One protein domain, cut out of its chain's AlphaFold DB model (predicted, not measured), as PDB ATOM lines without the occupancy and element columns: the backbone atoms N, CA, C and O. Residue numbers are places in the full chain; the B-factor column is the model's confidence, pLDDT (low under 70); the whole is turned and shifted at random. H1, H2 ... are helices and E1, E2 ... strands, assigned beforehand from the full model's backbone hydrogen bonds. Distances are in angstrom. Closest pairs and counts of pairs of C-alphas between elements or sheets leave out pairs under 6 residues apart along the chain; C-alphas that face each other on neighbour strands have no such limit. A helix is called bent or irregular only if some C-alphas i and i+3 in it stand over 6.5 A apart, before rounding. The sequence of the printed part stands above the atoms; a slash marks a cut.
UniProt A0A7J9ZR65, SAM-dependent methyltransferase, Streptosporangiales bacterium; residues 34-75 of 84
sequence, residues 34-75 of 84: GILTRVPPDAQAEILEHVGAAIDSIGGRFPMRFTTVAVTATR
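Overview. This is residues 34 to 75 of the 84 residues of the protein "SAM-dependent methyltransferase" of Streptosporangiales bacterium (UniProt A0A7J9ZR65). Picture an open L: one helix, H2, and a long single strand, E1, that sticks out as an arm from one end of it. At the other end of H2 the chain folds back into the one-turn helix H1. The printed part has 42 residues with two named helices and one named strand, in the order H1, H2, E1, class mixed, helices and strands. It is extended and flat, with a radius of gyration of the C-alphas of 16.9 A and spans of 49 by 29 by 7 A.

Along the chain. Find C-alpha 41 at (166.637, 138.799, 150.525); from there H2, residues 41 to 57, runs 24.4 A. E1, residues 61 to 72, runs 35.2 A to C-alpha 72 at (143.780, 169.128, 163.307) and pairs with no named strand. H1, residues 34 to 37, is neither bent nor irregular, but only just: C-alphas 34 and 37 are 6.0 A apart.

Arrangement. Look at H2 first: every O i to N i+4 pair is within hydrogen-bond range, while H1 is too short for such a pair. The closest C-alphas of H2 and E1, Ile 55 and Arg 61, are 6.3 A apart. H1 and H2 are close but not clearly touching; their closest C-alphas, Leu 36 and Gln 44, are 6.4 A apart. H1 and E1 are apart.

Size, cuts and confidence. The C-alphas farthest apart, Ser 57 and Arg 75, are 51.1 A apart. Residues 61 to 75, of which 61 to 72 belong to E1, stand free. Both links are tight, the printed part has no cut, and no printed residue is under 70 in pLDDT.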
ATOM      1  N   GLY A  34     159.020 148.859 157.091       90.81
ATOM      2  CA  GLY A  34     160.117 149.157 158.009       90.81
ATOM      3  C   GLY A  34     161.439 148.499 157.616       90.81
ATOM      4  O   GLY A  34     161.906 148.634 156.484       90.81
ATOM      5  N   ILE A  35     162.054 147.796 158.570       88.06
ATOM      6  CA  ILE A  35     163.368 147.176 158.378       88.06
ATOM      7  C   ILE A  35     163.362 146.046 157.348       88.06
ATOM      8  O   ILE A  35     164.395 145.802 156.730       88.06
ATOM      9  N   LEU A  36     162.212 145.410 157.093       92.25
ATOM     10  CA  LEU A  36     162.122 144.326 156.117       92.25
ATOM     11  C   LEU A  36     162.423 144.813 154.698       92.25
ATOM     12  O   LEU A  36     162.977 144.054 153.919       92.25
ATOM     13  N   THR A  37     162.236 146.104 154.407       90.56
ATOM     14  CA  THR A  37     162.652 146.710 153.127       90.56
ATOM     15  C   THR A  37     164.173 146.785 152.924       90.56
ATOM     16  O   THR A  37     164.623 147.105 151.826       90.56
ATOM     17  N   ARG A  38     164.977 146.548 153.972       92.44
ATOM     18  CA  ARG A  38     166.435 146.783 153.975       92.44
ATOM     19  C   ARG A  38     167.275 145.553 154.306       92.44
ATOM     20  O   ARG A  38     168.488 145.602 154.115       92.44
ATOM     21  N   VAL A  39     166.675 144.491 154.840       94.44
ATOM     22  CA  VAL A  39     167.407 143.250 155.129       94.44
ATOM     23  C   VAL A  39     167.750 142.509 153.827       94.44
ATOM     24  O   VAL A  39     167.041 142.674 152.832       94.44
ATOM     25  N   PRO A  40     168.824 141.696 153.803       96.06
ATOM     26  CA  PRO A  40     169.136 140.854 152.653       96.06
ATOM     27  C   PRO A  40     167.961 139.932 152.278       96.06
ATOM     28  O   PRO A  40     167.255 139.476 153.182       96.06
ATOM     29  N   PRO A  41     167.769 139.608 150.984       93.88
ATOM     30  CA  PRO A  41     166.637 138.799 150.525       93.88
ATOM     31  C   PRO A  41     166.498 137.445 151.231       93.88
ATOM     32  O   PRO A  41     165.389 137.069 151.592       93.88
ATOM     33  N   ASP A  42     167.607 136.753 151.496       96.62
ATOM     34  CA  ASP A  42     167.579 135.431 152.139       96.62
ATOM     35  C   ASP A  42     167.058 135.514 153.582       96.62
ATOM     36  O   ASP A  42     166.192 134.740 153.985       96.62
ATOM     37  N   ALA A  43     167.514 136.519 154.337       95.88
ATOM     38  CA  ALA A  43     167.025 136.776 155.690       95.88
ATOM     39  C   ALA A  43     165.558 137.232 155.684       95.88
ATOM     40  O   ALA A  43     164.789 136.885 156.579       95.88
ATOM     41  N   GLN A  44     165.146 138.001 154.669       96.38
ATOM     42  CA  GLN A  44     163.741 138.357 154.488       96.38
ATOM     43  C   GLN A  44     162.888 137.101 154.262       96.38
ATOM     44  O   GLN A  44     161.856 136.952 154.908       96.38
ATOM     45  N   ALA A  45     163.325 136.194 153.384       96.75
ATOM     46  CA  ALA A  45     162.604 134.969 153.055       96.75
ATOM     47  C   ALA A  45     162.416 134.060 154.278       96.75
ATOM     48  O   ALA A  45     161.300 133.603 154.517       96.75
ATOM     49  N   GLU A  46     163.459 133.875 155.094       97.81
ATOM     50  CA  GLU A  46     163.390 133.102 156.344       97.81
ATOM     51  C   GLU A  46     162.347 133.683 157.315       97.81
ATOM     52  O   GLU A  46     161.506 132.967 157.863       97.81
ATOM     53  N   ILE A  47     162.329 135.011 157.478       96.94
ATOM     54  CA  ILE A  47     161.328 135.688 158.315       96.94
ATOM     55  C   ILE A  47     159.913 135.458 157.767       96.94
ATOM     56  O   ILE A  47     159.002 135.143 158.535       96.94
ATOM     57  N   LEU A  48     159.710 135.613 156.455       97.38
ATOM     58  CA  LEU A  48     158.396 135.428 155.827       97.38
ATOM     59  C   LEU A  48     157.905 133.979 155.936       97.38
ATOM     60  O   LEU A  48     156.713 133.763 156.157       97.38
ATOM     61  N   GLU A  49     158.801 132.995 155.845       98.31
ATOM     62  CA  GLU A  49     158.478 131.582 156.055       98.31
ATOM     63  C   GLU A  49     157.972 131.334 157.480       98.31
ATOM     64  O   GLU A  49     156.879 130.785 157.668       98.31
ATOM     65  N   HIS A  50     158.711 131.805 158.489       98.31
ATOM     66  CA  HIS A  50     158.320 131.650 159.890       98.31
ATOM     67  C   HIS A  50     157.003 132.358 160.218       98.31
ATOM     68  O   HIS A  50     156.152 131.795 160.911       98.31
ATOM     69  N   VAL A  51     156.799 133.570 159.696       97.62
ATOM     70  CA  VAL A  51     155.532 134.297 159.854       97.62
ATOM     71  C   VAL A  51     154.386 133.543 159.178       97.62
ATOM     72  O   VAL A  51     153.311 133.423 159.765       97.62
ATOM     73  N   GLY A  52     154.604 133.000 157.979       98.06
ATOM     74  CA  GLY A  52     153.614 132.197 157.267       98.06
ATOM     75  C   GLY A  52     153.174 130.977 158.074       98.06
ATOM     76  O   GLY A  52     151.979 130.806 158.307       98.06
ATOM     77  N   ALA A  53     154.130 130.193 158.576       98.50
ATOM     78  CA  ALA A  53     153.854 129.040 159.434       98.50
ATOM     79  C   ALA A  53     153.105 129.430 160.722       98.50
ATOM     80  O   ALA A  53     152.186 128.726 161.150       98.50
ATOM     81  N   ALA A  54     153.445 130.573 161.328       98.25
ATOM     82  CA  ALA A  54     152.717 131.082 162.487       98.25
ATOM     83  C   ALA A  54     151.251 131.398 162.141       98.25
ATOM     84  O   ALA A  54     150.351 131.020 162.892       98.25
ATOM     85  N   ILE A  55     150.989 132.026 160.991       98.00
ATOM     86  CA  ILE A  55     149.622 132.323 160.537       98.00
ATOM     87  C   ILE A  55     148.848 131.037 160.220       98.00
ATOM     88  O   ILE A  55     147.673 130.925 160.573       98.00
ATOM     89  N   ASP A  56     149.494 130.047 159.606       98.25
ATOM     90  CA  ASP A  56     148.881 128.740 159.348       98.25
ATOM     91  C   ASP A  56     148.456 128.060 160.657       98.25
ATOM     92  O   ASP A  56     147.334 127.559 160.759       98.25
ATOM     93  N   SER A  57     149.291 128.140 161.700       98.12
ATOM     94  CA  SER A  57     148.993 127.553 163.015       98.12
ATOM     95  C   SER A  57     147.754 128.149 163.702       98.12
ATOM     96  O   SER A  57     147.109 127.471 164.500       98.12
ATOM     97  N   ILE A  58     147.383 129.391 163.362       96.81
ATOM     98  CA  ILE A  58     146.191 130.080 163.884       96.81
ATOM     99  C   ILE A  58     144.993 130.043 162.918       96.81
ATOM    100  O   ILE A  58     144.011 130.757 163.119       96.81
ATOM    101  N   GLY A  59     145.039 129.203 161.877       96.75
ATOM    102  CA  GLY A  59     143.924 128.993 160.945       96.75
ATOM    103  C   GLY A  59     143.998 129.808 159.651       96.75
ATOM    104  O   GLY A  59     142.963 130.050 159.021       96.75
ATOM    105  N   GLY A  60     145.196 130.251 159.257       97.50
ATOM    106  CA  GLY A  60     145.484 130.831 157.938       97.50
ATOM    107  C   GLY A  60     145.000 132.271 157.739       97.50
ATOM    108  O   GLY A  60     145.137 132.833 156.648       97.50
ATOM    109  N   ARG A  61     144.411 132.883 158.770       96.81
ATOM    110  CA  ARG A  61     143.921 134.264 158.749       96.81
ATOM    111  C   ARG A  61     143.849 134.849 160.150       96.81
ATOM    112  O   ARG A  61     143.629 134.121 161.113       96.81
ATOM    113  N   PHE A  62     143.927 136.166 160.249       96.81
ATOM    114  CA  PHE A  62     143.756 136.869 161.518       96.81
ATOM    115  C   PHE A  62     143.184 138.280 161.310       96.81
ATOM    116  O   PHE A  62     143.350 138.861 160.232       96.81
ATOM    117  N   PRO A  63     142.488 138.848 162.312       96.69
ATOM    118  CA  PRO A  63     142.106 140.253 162.298       96.69
ATOM    119  C   PRO A  63     143.299 141.129 162.705       96.69
ATOM    120  O   PRO A  63     143.847 140.986 163.796       96.69
ATOM    121  N   MET A  64     143.689 142.063 161.841       96.12
ATOM    122  CA  MET A  64     144.659 143.108 162.159       96.12
ATOM    123  C   MET A  64     143.924 144.339 162.679       96.12
ATOM    124  O   MET A  64     143.030 144.858 162.010       96.12
ATOM    125  N   ARG A  65     144.311 144.809 163.864       96.62
ATOM    126  CA  ARG A  65     143.740 146.000 164.500       96.62
ATOM    127  C   ARG A  65     144.593 147.213 164.172       96.62
ATOM    128  O   ARG A  65     145.805 147.186 164.370       96.62
ATOM    129  N   PHE A  66     143.952 148.271 163.704       95.12
ATOM    130  CA  PHE A  66     144.587 149.538 163.385       95.12
ATOM    131  C   PHE A  66     143.906 150.669 164.150       95.12
ATOM    132  O   PHE A  66     142.693 150.660 164.342       95.12
ATOM    133  N   THR A  67     144.693 151.680 164.507       97.00
ATOM    134  CA  THR A  67     144.190 152.960 165.007       97.00
ATOM    135  C   THR A  67     144.605 154.044 164.023       97.00
ATOM    136  O   THR A  67     145.793 154.306 163.837       97.00
ATOM    137  N   THR A  68     143.628 154.691 163.400       96.44
ATOM    138  CA  THR A  68     143.848 155.901 162.607       96.44
ATOM    139  C   THR A  68     143.723 157.109 163.528       96.44
ATOM    140  O   THR A  68     142.705 157.269 164.201       96.44
ATOM    141  N   VAL A  69     144.741 157.970 163.566       97.19
ATOM    142  CA  VAL A  69     144.718 159.214 164.350       97.19
ATOM    143  C   VAL A  69     144.577 160.398 163.403       97.19
ATOM    144  O   VAL A  69     145.418 160.584 162.525       97.19
ATOM    145  N   ALA A  70     143.530 161.200 163.586       96.38
ATOM    146  CA  ALA A  70     143.371 162.484 162.913       96.38
ATOM    147  C   ALA A  70     143.800 163.598 163.869       96.38
ATOM    148  O   ALA A  70     143.338 163.636 165.007       96.38
ATOM    149  N   VAL A  71     144.677 164.487 163.405       95.06
ATOM    150  CA  VAL A  71     145.164 165.647 164.164       95.06
ATOM    151  C   VAL A  71     144.839 166.900 163.362       95.06
ATOM    152  O   VAL A  71     145.263 167.008 162.211       95.06
ATOM    153  N   THR A  72     144.099 167.840 163.943       93.38
ATOM    154  CA  THR A  72     143.780 169.128 163.307       93.38
ATOM    155  C   THR A  72     144.126 170.273 164.236       93.38
ATOM    156  O   THR A  72     143.867 170.189 165.427       93.38
ATOM    157  N   ALA A  73     144.642 171.368 163.693       92.00
ATOM    158  CA  ALA A  73     144.858 172.601 164.435       92.00
ATOM    159  C   ALA A  73     144.418 173.785 163.577       92.00
ATOM    160  O   ALA A  73     144.571 173.765 162.351       92.00
ATOM    161  N   THR A  74     143.879 174.822 164.211       91.19
ATOM    162  CA  THR A  74     143.643 176.101 163.541       91.19
ATOM    163  C   THR A  74     144.961 176.851 163.401       91.19
ATOM    164  O   THR A  74     145.859 176.737 164.236       91.19
ATOM    165  N   ARG A  75     145.107 177.618 162.322       88.81
ATOM    166  CA  ARG A  75     146.226 178.550 162.183       88.81
ATOM    167  C   ARG A  75     145.919 179.802 163.003       88.81
ATOM    168  O   ARG A  75     144.832 180.358 162.869       88.81
TER     169      ARG A  75